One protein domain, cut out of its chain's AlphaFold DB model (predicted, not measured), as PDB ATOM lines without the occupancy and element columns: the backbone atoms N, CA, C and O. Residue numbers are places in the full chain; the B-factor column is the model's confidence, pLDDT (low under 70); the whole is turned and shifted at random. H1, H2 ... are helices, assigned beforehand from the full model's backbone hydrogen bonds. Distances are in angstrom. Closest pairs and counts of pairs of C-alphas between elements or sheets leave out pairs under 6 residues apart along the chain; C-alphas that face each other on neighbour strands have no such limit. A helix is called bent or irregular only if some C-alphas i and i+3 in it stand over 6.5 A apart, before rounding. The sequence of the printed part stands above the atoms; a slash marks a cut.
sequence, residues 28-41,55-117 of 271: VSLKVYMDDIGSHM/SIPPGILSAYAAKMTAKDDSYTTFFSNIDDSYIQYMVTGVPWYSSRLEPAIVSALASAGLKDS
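What this domain is: This is residues 28 to 41 and 55 to 117 of the 271 residues of an uncharacterized protein of Tetrapisispora blattae (strain ATCC 34711 / CBS 6284 / DSM 70876 / NBRC 10599 / NRRL Y-10934 / UCD 77-7) (UniProt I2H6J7). One helix, H1, runs through the middle of a small rounded cluster of helices, with H5 crossing it on one side and a short helical hairpin of H2 and H3 on the other side. H4 lies on a third side of H1 and meets it near residues 29 to 33 of H1. The printed part has 77 residues with five named helices in the order H1, H2, H3, H4, H5 and no named strand, and its class is all helix. It is compact, with a radius of gyration of the C-alphas of 12.3 A and spans of 31 by 26 by 25 A.

How they stand to each other: H1, residues 28 to 41, touches H5, residues 97 to 111, at a steep tilt of 45 degrees, opposite ways; their closest C-alphas, those of Ser 29 and Ile 105, are 5.3 A apart. With residues 29 to 33 alone, H1 touches H4, residues 84 to 92, at a steep tilt of 39 degrees, the same way; the closest C-alphas, of Tyr 33 and Val 91, are 6.7 A apart. H1 is close to but not clearly touching H2, residues 58 to 69, about perpendicular at 83 degrees, with the C-alphas of Met 34 and Tyr 64 closest at 7.0 A. H2 touches H3, residues 73 to 78, at a shallow tilt of 20 degrees, opposite ways; they form a helical hairpin, and their closest C-alphas, of Ala 63 and Tyr 75, are 5.1 A apart. H1 and H3 are near each other, with 6 pairs of C-alphas within 10 A. H4 and H5 are close but not clearly touching, with the C-alphas of Val 91 and Tyr 97 closest at 6.8 A. H2 is apart from H4 and H5, and H3 is apart from H4 and H5. The helix packing is mostly crossed, only just: of 3 touching pairs, 1 is at a shallow tilt. Every O i to N i+4 pair is within hydrogen-bond range in H2 and H4, against 9 of 10 in H1, 8 of 11 in H5 and 0 of 2 in H3, where 3 of 3 O i to N i+3 pairs are within range.

Where its parts are: H1 begins at C-alpha 28 (106.538, 89.371, 106.439) and is 19.2 A from first to last C-alpha. H2 is 16.5 A long and ends at C-alpha 69 (117.692, 83.983, 90.103). H3 has 6 residues and H4 has 9. H5, 19.2 A long, ends at C-alpha 111 (107.715, 84.401, 114.584); it is irregular, but only just, with C-alphas 99 and 102 6.8 A apart.

The domain as a whole: The two C-alphas farthest apart, of Thr 69 and Ser 117, are 34.3 A from each other. Residues 42 to 54 are not printed, and C-alphas 41 and 55 are 13.7 A apart across this cut, which lies in the link from H1 to H2. The links from H2 to H3, H3 to H4 and H4 to H5 are tight. The mean pLDDT of the printed part is 73.9, and 24 residues are under 70, among them residues 55 to 61, 70 to 74 and 113 to 117.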
ATOM      1  N   VAL A  28     106.725  90.751 105.948       81.38
ATOM      2  CA  VAL A  28     106.538  89.371 106.439       81.38
ATOM      3  C   VAL A  28     105.392  88.679 105.694       81.38
ATOM      4  O   VAL A  28     105.570  87.568 105.190       81.38
ATOM      5  N   SER A  29     104.254  89.358 105.539       77.00
ATOM      6  CA  SER A  29     103.090  88.855 104.794       77.00
ATOM      7  C   SER A  29     103.442  88.548 103.337       77.00
ATOM      8  O   SER A  29     103.107  87.489 102.804       77.00
ATOM      9  N   LEU A  30     104.199  89.446 102.706       78.00
ATOM     10  CA  LEU A  30     104.724  89.291 101.355       78.00
ATOM     11  C   LEU A  30     105.720  88.129 101.241       78.00
ATOM     12  O   LEU A  30     105.680  87.407 100.245       78.00
ATOM     13  N   LYS A  31     106.594  87.904 102.231       81.31
ATOM     14  CA  LYS A  31     107.508  86.748 102.236       81.31
ATOM     15  C   LYS A  31     106.748  85.424 102.281       81.31
ATOM     16  O   LYS A  31     107.073  84.530 101.502       81.31
ATOM     17  N   VAL A  32     105.707  85.324 103.110       85.25
ATOM     18  CA  VAL A  32     104.807  84.159 103.126       85.25
ATOM     19  C   VAL A  32     104.124  83.989 101.767       85.25
ATOM     20  O   VAL A  32     104.179  82.905 101.193       85.25
ATOM     21  N   TYR A  33     103.580  85.061 101.188       81.81
ATOM     22  CA  TYR A  33     102.954  85.041  99.859       81.81
ATOM     23  C   TYR A  33     103.925  84.614  98.738       81.81
ATOM     24  O   TYR A  33     103.562  83.841  97.853       81.81
ATOM     25  N   MET A  34     105.194  85.034  98.797       80.19
ATOM     26  CA  MET A  34     106.251  84.618  97.862       80.19
ATOM     27  C   MET A  34     106.688  83.155  98.027       80.19
ATOM     28  O   MET A  34     107.335  82.610  97.127       80.19
ATOM     29  N   ASP A  35     106.396  82.507  99.152       84.81
ATOM     30  CA  ASP A  35     106.637  81.072  99.353       84.81
ATOM     31  C   ASP A  35     105.408  80.223  99.009       84.81
ATOM     32  O   ASP A  35     105.511  79.187  98.346       84.81
ATOM     33  N   ASP A  36     104.229  80.750  99.333       86.31
ATOM     34  CA  ASP A  36     102.924  80.239  98.937       86.31
ATOM     35  C   ASP A  36     102.814  80.093  97.407       86.31
ATOM     36  O   ASP A  36     102.493  79.006  96.911       86.31
ATOM     37  N   ILE A  37     103.185  81.152  96.674       82.69
ATOM     38  CA  ILE A  37     103.300  81.188  95.208       82.69
ATOM     39  C   ILE A  37     104.337  80.190  94.696       82.69
ATOM     40  O   ILE A  37     104.091  79.521  93.695       82.69
ATOM     41  N   GLY A  38     105.490  80.062  95.359       80.81
ATOM     42  CA  GLY A  38     106.539  79.141  94.918       80.81
ATOM     43  C   GLY A  38     106.091  77.685  94.971       80.81
ATOM     44  O   GLY A  38     106.316  76.922  94.030       80.81
ATOM     45  N   SER A  39     105.381  77.326  96.037       87.25
ATOM     46  CA  SER A  39     104.885  75.970  96.252       87.25
ATOM     47  C   SER A  39     103.638  75.645  95.413       87.25
ATOM     48  O   SER A  39     103.475  74.499  95.002       87.25
ATOM     49  N   HIS A  40     102.751  76.619  95.156       87.06
ATOM     50  CA  HIS A  40     101.437  76.391  94.519       87.06
ATOM     51  C   HIS A  40     101.231  77.191  93.212       87.06
ATOM     52  O   HIS A  40     100.103  77.385  92.765       87.06
ATOM     53  N   MET A  41     102.308  77.602  92.529       82.00
ATOM     54  CA  MET A  41     102.317  78.370  91.262       82.00
ATOM     55  C   MET A  41     101.280  77.910  90.217       82.00
ATOM     56  O   MET A  41     100.718  78.709  89.469       82.00
ATOM     57  N   SER A  55      94.001  89.454  86.886       58.44
ATOM     58  CA  SER A  55      95.340  89.139  86.396       58.44
ATOM     59  C   SER A  55      96.411  89.331  87.474       58.44
ATOM     60  O   SER A  55      96.483  90.381  88.111       58.44
ATOM     61  N   ILE A  56      97.293  88.337  87.634       63.72
ATOM     62  CA  ILE A  56      98.456  88.429  88.527       63.72
ATOM     63  C   ILE A  56      99.335  89.602  88.062       63.72
ATOM     64  O   ILE A  56      99.778  89.592  86.907       63.72
ATOM     65  N   PRO A  57      99.627  90.598  88.923       62.03
ATOM     66  CA  PRO A  57     100.401  91.762  88.515       62.03
ATOM     67  C   PRO A  57     101.780  91.363  87.972       62.03
ATOM     68  O   PRO A  57     102.455  90.528  88.580       62.03
ATOM     69  N   PRO A  58     102.267  91.968  86.871       56.41
ATOM     70  CA  PRO A  58     103.534  91.570  86.248       56.41
ATOM     71  C   PRO A  58     104.745  91.735  87.182       56.41
ATOM     72  O   PRO A  58     105.756  91.053  87.004       56.41
ATOM     73  N   GLY A  59     104.630  92.577  88.218       62.22
ATOM     74  CA  GLY A  59     105.606  92.678  89.303       62.22
ATOM     75  C   GLY A  59     105.770  91.386  90.111       62.22
ATOM     76  O   GLY A  59     106.898  91.038  90.431       62.22
ATOM     77  N   ILE A  60     104.697  90.620  90.363       65.56
ATOM     78  CA  ILE A  60     104.754  89.345  91.106       65.56
ATOM     79  C   ILE A  60     105.562  88.300  90.338       65.56
ATOM     80  O   ILE A  60     106.483  87.707  90.894       65.56
ATOM     81  N   LEU A  61     105.271  88.104  89.048       68.94
ATOM     82  CA  LEU A  61     106.012  87.142  88.225       68.94
ATOM     83  C   LEU A  61     107.480  87.561  88.045       68.94
ATOM     84  O   LEU A  61     108.369  86.712  88.072       68.94
ATOM     85  N   SER A  62     107.741  88.867  87.928       70.75
ATOM     86  CA  SER A  62     109.100  89.419  87.839       70.75
ATOM     87  C   SER A  62     109.879  89.256  89.147       70.75
ATOM     88  O   SER A  62     111.041  88.854  89.126       70.75
ATOM     89  N   ALA A  63     109.245  89.503  90.294       69.56
ATOM     90  CA  ALA A  63     109.853  89.334  91.608       69.56
ATOM     91  C   ALA A  63     110.043  87.856  91.981       69.56
ATOM     92  O   ALA A  63     111.049  87.511  92.593       69.56
ATOM     93  N   TYR A  64     109.147  86.963  91.554       71.81
ATOM     94  CA  TYR A  64     109.354  85.523  91.693       71.81
ATOM     95  C   TYR A  64     110.507  85.031  90.806       71.81
ATOM     96  O   TYR A  64     111.362  84.275  91.264       71.81
ATOM     97  N   ALA A  65     110.607  85.514  89.562       73.50
ATOM     98  CA  ALA A  65     111.776  85.261  88.717       73.50
ATOM     99  C   ALA A  65     113.070  85.810  89.354       73.50
ATOM    100  O   ALA A  65     114.110  85.154  89.275       73.50
ATOM    101  N   ALA A  66     113.004  86.947  90.054       72.62
ATOM    102  CA  ALA A  66     114.110  87.455  90.863       72.62
ATOM    103  C   ALA A  66     114.438  86.524  92.050       72.62
ATOM    104  O   ALA A  66     115.597  86.147  92.164       72.62
ATOM    105  N   LYS A  67     113.458  86.055  92.846       72.62
ATOM    106  CA  LYS A  67     113.635  85.055  93.934       72.62
ATOM    107  C   LYS A  67     114.252  83.733  93.436       72.62
ATOM    108  O   LYS A  67     114.949  83.048  94.176       72.62
ATOM    109  N   MET A  68     114.000  83.364  92.179       70.69
ATOM    110  CA  MET A  68     114.571  82.168  91.539       70.69
ATOM    111  C   MET A  68     115.985  82.384  90.971       70.69
ATOM    112  O   MET A  68     116.689  81.406  90.722       70.69
ATOM    113  N   THR A  69     116.405  83.635  90.745       74.50
ATOM    114  CA  THR A  69     117.692  83.983  90.103       74.50
ATOM    115  C   THR A  69     118.713  84.539  91.101       74.50
ATOM    116  O   THR A  69     119.904  84.257  90.992       74.50
ATOM    117  N   ALA A  70     118.247  85.294  92.093       62.25
ATOM    118  CA  ALA A  70     118.994  85.803  93.235       62.25
ATOM    119  C   ALA A  70     118.473  85.114  94.505       62.25
ATOM    120  O   ALA A  70     117.264  85.019  94.707       62.25
ATOM    121  N   LYS A  71     119.375  84.631  95.369       63.00
ATOM    122  CA  LYS A  71     119.012  83.910  96.609       63.00
ATOM    123  C   LYS A  71     118.677  84.840  97.780       63.00
ATOM    124  O   LYS A  71     118.442  84.374  98.892       63.00
ATOM    125  N   ASP A  72     118.696  86.137  97.526       64.44
ATOM    126  CA  ASP A  72     118.741  87.199  98.518       64.44
ATOM    127  C   ASP A  72     117.430  87.995  98.483       64.44
ATOM    128  O   ASP A  72     116.717  88.003  97.477       64.44
ATOM    129  N   ASP A  73     117.130  88.733  99.554       69.00
ATOM    130  CA  ASP A  73     115.899  89.532  99.672       69.00
ATOM    131  C   ASP A  73     115.795  90.709  98.677       69.00
ATOM    132  O   ASP A  73     114.838  91.478  98.719       69.00
ATOM    133  N   SER A  74     116.714  90.814  97.714       69.44
ATOM    134  CA  SER A  74     116.712  91.730  96.567       69.44
ATOM    135  C   SER A  74     115.372  91.802  95.814       69.44
ATOM    136  O   SER A  74     115.053  92.845  95.239       69.44
ATOM    137  N   TYR A  75     114.554  90.739  95.832       70.38
ATOM    138  CA  TYR A  75     113.204  90.753  95.245       70.38
ATOM    139  C   TYR A  75     112.231  91.693  95.987       70.38
ATOM    140  O   TYR A  75     111.330  92.242  95.354       70.38
ATOM    141  N   THR A  76     112.429  91.954  97.287       72.56
ATOM    142  CA  THR A  76     111.606  92.896  98.077       72.56
ATOM    143  C   THR A  76     111.668  94.325  97.528       72.56
ATOM    144  O   THR A  76     110.664  95.033  97.544       72.56
ATOM    145  N   THR A  77     112.791  94.717  96.913       74.81
ATOM    146  CA  THR A  77     112.997  96.037  96.286       74.81
ATOM    147  C   THR A  77     111.992  96.355  95.171       74.81
ATOM    148  O   THR A  77     111.659  97.520  94.946       74.81
ATOM    149  N   PHE A  78     111.459  95.336  94.480       68.06
ATOM    150  CA  PHE A  78     110.391  95.530  93.489       68.06
ATOM    151  C   PHE A  78     109.068  95.954  94.143       68.06
ATOM    152  O   PHE A  78     108.291  96.678  93.527       68.06
ATOM    153  N   PHE A  79     108.847  95.564  95.399       68.25
ATOM    154  CA  PHE A  79     107.680  95.934  96.201       68.25
ATOM    155  C   PHE A  79     107.905  97.199  97.031       68.25
ATOM    156  O   PHE A  79     106.940  97.833  97.428       68.25
ATOM    157  N   SER A  80     109.146  97.656  97.226       73.62
ATOM    158  CA  SER A  80     109.421  98.944  97.890       73.62
ATOM    159  C   SER A  80     108.851 100.165  97.148       73.62
ATOM    160  O   SER A  80     108.751 101.233  97.751       73.62
ATOM    161  N   ASN A  81     108.483  99.995  95.870       69.81
ATOM    162  CA  ASN A  81     107.805 100.977  95.010       69.81
ATOM    163  C   ASN A  81     106.300 100.680  94.819       69.81
ATOM    164  O   ASN A  81     105.644 101.330  94.007       69.81
ATOM    165  N   ILE A  82     105.771  99.667  95.508       66.62
ATOM    166  CA  ILE A  82     104.363  99.268  95.499       66.62
ATOM    167  C   ILE A  82     103.759  99.716  96.833       66.62
ATOM    168  O   ILE A  82     104.405  99.615  97.872       66.62
ATOM    169  N   ASP A  83     102.538 100.243  96.789       70.69
ATOM    170  CA  ASP A  83     101.813 100.682  97.981       70.69
ATOM    171  C   ASP A  83     101.440  99.480  98.865       70.69
ATOM    172  O   ASP A  83     100.997  98.448  98.350       70.69
ATOM    173  N   ASP A  84     101.587  99.599 100.184       69.38
ATOM    174  CA  ASP A  84     101.292  98.504 101.116       69.38
ATOM    175  C   ASP A  84      99.805  98.076 101.039       69.38
ATOM    176  O   ASP A  84      99.496  96.882 101.120       69.38
ATOM    177  N   SER A  85      98.892  98.997 100.697       70.00
ATOM    178  CA  SER A  85      97.478  98.700 100.393       70.00
ATOM    179  C   SER A  85      97.320  97.770  99.183       70.00
ATOM    180  O   SER A  85      96.432  96.918  99.144       70.00
ATOM    181  N   TYR A  86      98.190  97.909  98.177       70.94
ATOM    182  CA  TYR A  86      98.202  97.059  96.984       70.94
ATOM    183  C   TYR A  86      98.813  95.684  97.284       70.94
ATOM    184  O   TYR A  86      98.353  94.678  96.743       70.94
ATOM    185  N   ILE A  87      99.803  95.613  98.183       69.31
ATOM    186  CA  ILE A  87     100.319  94.339  98.707       69.31
ATOM    187  C   ILE A  87      99.194  93.595  99.438       69.31
ATOM    188  O   ILE A  87      98.925  92.437  99.112       69.31
ATOM    189  N   GLN A  88      98.479  94.261 100.347       71.94
ATOM    190  CA  GLN A  88      97.373  93.647 101.084       71.94
ATOM    191  C   GLN A  88      96.222  93.224 100.152       71.94
ATOM    192  O   GLN A  88      95.701  92.117 100.297       71.94
ATOM    193  N   TYR A  89      95.882  94.026  99.134       74.69
ATOM    194  CA  TYR A  89      94.894  93.663  98.107       74.69
ATOM    195  C   TYR A  89      95.308  92.434  97.275       74.69
ATOM    196  O   TYR A  89      94.474  91.574  97.001       74.69
ATOM    197  N   MET A  90      96.588  92.293  96.904       73.31
ATOM    198  CA  MET A  90      97.074  91.077  96.229       73.31
ATOM    199  C   MET A  90      96.953  89.838  97.119       73.31
ATOM    200  O   MET A  90      96.495  88.797  96.656       73.31
ATOM    201  N   VAL A  91      97.378  89.946  98.381       74.25
ATOM    202  CA  VAL A  91      97.427  88.818  99.323       74.25
ATOM    203  C   VAL A  91      96.018  88.361  99.715       74.25
ATOM    204  O   VAL A  91      95.760  87.162  99.757       74.25
ATOM    205  N   THR A  92      95.088  89.294  99.942       80.50
ATOM    206  CA  THR A  92      93.677  88.992 100.259       80.50
ATOM    207  C   THR A  92      92.833  88.633  99.033       80.50
ATOM    208  O   THR A  92      91.801  87.982  99.171       80.50
ATOM    209  N   GLY A  93      93.260  89.021  97.828       74.69
ATOM    210  CA  GLY A  93      92.510  88.812  96.588       74.69
ATOM    211  C   GLY A  93      92.454  87.364  96.089       74.69
ATOM    212  O   GLY A  93      91.648  87.066  95.206       74.69
ATOM    213  N   VAL A  94      93.279  86.452  96.615       82.38
ATOM    214  CA  VAL A  94      93.281  85.040  96.195       82.38
ATOM    215  C   VAL A  94      92.245  84.193  96.959       82.38
ATOM    216  O   VAL A  94      92.174  84.283  98.185       82.38
ATOM    217  N   PRO A  95      91.491  83.289  96.293       82.88
ATOM    218  CA  PRO A  95      90.441  82.481  96.935       82.88
ATOM    219  C   PRO A  95      90.890  81.597  98.110       82.88
ATOM    220  O   PRO A  95      90.063  81.180  98.916       82.88
ATOM    221  N   TRP A  96      92.184  81.284  98.206       85.25
ATOM    222  CA  TRP A  96      92.776  80.488  99.286       85.25
ATOM    223  C   TRP A  96      93.345  81.330 100.439       85.25
ATOM    224  O   TRP A  96      93.993  80.755 101.315       85.25
ATOM    225  N   TYR A  97      93.111  82.651 100.476       83.81
ATOM    226  CA  TYR A  97      93.669  83.538 101.504       83.81
ATOM    227  C   TYR A  97      93.414  83.020 102.930       83.81
ATOM    228  O   TYR A  97      94.353  82.566 103.586       83.81
ATOM    229  N   SER A  98      92.158  82.982 103.383       84.94
ATOM    230  CA  SER A  98      91.833  82.590 104.765       84.94
ATOM    231  C   SER A  98      92.096  81.116 105.083       84.94
ATOM    232  O   SER A  98      92.349  80.761 106.231       84.94
ATOM    233  N   SER A  99      92.098  80.243 104.074       88.69
ATOM    234  CA  SER A  99      92.354  78.808 104.261       88.69
ATOM    235  C   SER A  99      93.838  78.457 104.400       88.69
ATOM    236  O   SER A  99      94.151  77.347 104.832       88.69
ATOM    237  N   ARG A 100      94.757  79.333 103.962       86.69
ATOM    238  CA  ARG A 100      96.167  78.961 103.742       86.69
ATOM    239  C   ARG A 100      97.169  80.091 103.981       86.69
ATOM    240  O   ARG A 100      98.145  79.869 104.693       86.69
ATOM    241  N   LEU A 101      96.933  81.283 103.432       85.12
ATOM    242  CA  LEU A 101      97.823  82.434 103.626       85.12
ATOM    243  C   LEU A 101      97.648  83.054 105.008       85.12
ATOM    244  O   LEU A 101      98.631  83.207 105.716       85.12
ATOM    245  N   GLU A 102      96.419  83.366 105.414       82.94
ATOM    246  CA  GLU A 102      96.100  83.987 106.706       82.94
ATOM    247  C   GLU A 102      96.754  83.263 107.908       82.94
ATOM    248  O   GLU A 102      97.533  83.906 108.618       82.94
ATOM    249  N   PRO A 103      96.589  81.935 108.113       84.19
ATOM    250  CA  PRO A 103      97.261  81.237 109.215       84.19
ATOM    251  C   PRO A 103      98.795  81.206 109.082       84.19
ATOM    252  O   PRO A 103      99.500  81.237 110.093       84.19
ATOM    253  N   ALA A 104      99.335  81.172 107.859       84.12
ATOM    254  CA  ALA A 104     100.779  81.202 107.629       84.12
ATOM    255  C   ALA A 104     101.380  82.597 107.893       84.12
ATOM    256  O   ALA A 104     102.469  82.698 108.458       84.12
ATOM    257  N   ILE A 105     100.655  83.665 107.551       82.88
ATOM    258  CA  ILE A 105     101.016  85.063 107.812       82.88
ATOM    259  C   ILE A 105     100.998  85.337 109.314       82.88
ATOM    260  O   ILE A 105     101.995  85.823 109.837       82.88
ATOM    261  N   VAL A 106      99.932  84.956 110.027       82.31
ATOM    262  CA  VAL A 106      99.847  85.102 111.493       82.31
ATOM    263  C   VAL A 106     100.992  84.351 112.188       82.31
ATOM    264  O   VAL A 106     101.645  84.900 113.076       82.31
ATOM    265  N   SER A 107     101.302  83.128 111.740       81.81
ATOM    266  CA  SER A 107     102.434  82.342 112.252       81.81
ATOM    267  C   SER A 107     103.792  83.018 111.999       81.81
ATOM    268  O   SER A 107     104.627  83.107 112.904       81.81
ATOM    269  N   ALA A 108     104.014  83.557 110.797       80.75
ATOM    270  CA  ALA A 108     105.248  84.261 110.452       80.75
ATOM    271  C   ALA A 108     105.388  85.608 111.184       80.75
ATOM    272  O   ALA A 108     106.487  85.958 111.610       80.75
ATOM    273  N   LEU A 109     104.287  86.335 111.387       79.69
ATOM    274  CA  LEU A 109     104.251  87.614 112.098       79.69
ATOM    275  C   LEU A 109     104.569  87.428 113.590       79.69
ATOM    276  O   LEU A 109     105.438  88.112 114.132       79.69
ATOM    277  N   ALA A 110     103.969  86.410 114.218       78.06
ATOM    278  CA  ALA A 110     104.322  85.986 115.570       78.06
ATOM    279  C   ALA A 110     105.795  85.541 115.671       78.06
ATOM    280  O   ALA A 110     106.480  85.892 116.632       78.06
ATOM    281  N   SER A 111     106.306  84.829 114.659       74.62
ATOM    282  CA  SER A 111     107.715  84.401 114.584       74.62
ATOM    283  C   SER A 111     108.697  85.568 114.411       74.62
ATOM    284  O   SER A 111     109.827  85.488 114.885       74.62
ATOM    285  N   ALA A 112     108.270  86.668 113.783       71.19
ATOM    286  CA  ALA A 112     109.035  87.910 113.673       71.19
ATOM    287  C   ALA A 112     109.036  88.746 114.972       71.19
ATOM    288  O   ALA A 112     109.689  89.784 115.035       71.19
ATOM    289  N   GLY A 113     108.299  88.328 116.010       67.69
ATOM    290  CA  GLY A 113     108.140  89.084 117.258       67.69
ATOM    291  C   GLY A 113     107.186  90.281 117.154       67.69
ATOM    292  O   GLY A 113     106.958  90.965 118.155       67.69
ATOM    293  N   LEU A 114     106.590  90.509 115.979       62.75
ATOM    294  CA  LEU A 114     105.585  91.539 115.735       62.75
ATOM    295  C   LEU A 114     104.267  91.108 116.388       62.75
ATOM    296  O   LEU A 114     103.441  90.413 115.797       62.75
ATOM    297  N   LYS A 115     104.093  91.488 117.659       49.31
ATOM    298  CA  LYS A 115     102.855  91.225 118.396       49.31
ATOM    299  C   LYS A 115     101.697  91.990 117.770       49.31
ATOM    300  O   LYS A 115     101.713  93.217 117.702       49.31
ATOM    301  N   ASP A 116     100.717  91.198 117.359       46.34
ATOM    302  CA  ASP A 116      99.513  91.570 116.637       46.34
ATOM    303  C   ASP A 116      98.943  92.947 117.027       46.34
ATOM    304  O   ASP A 116      98.432  93.153 118.128       46.34
ATOM    305  N   SER A 117      99.063  93.888 116.090       44.16
ATOM    306  CA  SER A 117      98.340  95.165 116.086       44.16
ATOM    307  C   SER A 117      97.295  95.218 114.963       44.16
ATOM    308  O   SER A 117      96.582  96.210 114.844       44.16
TER     309      SER A 117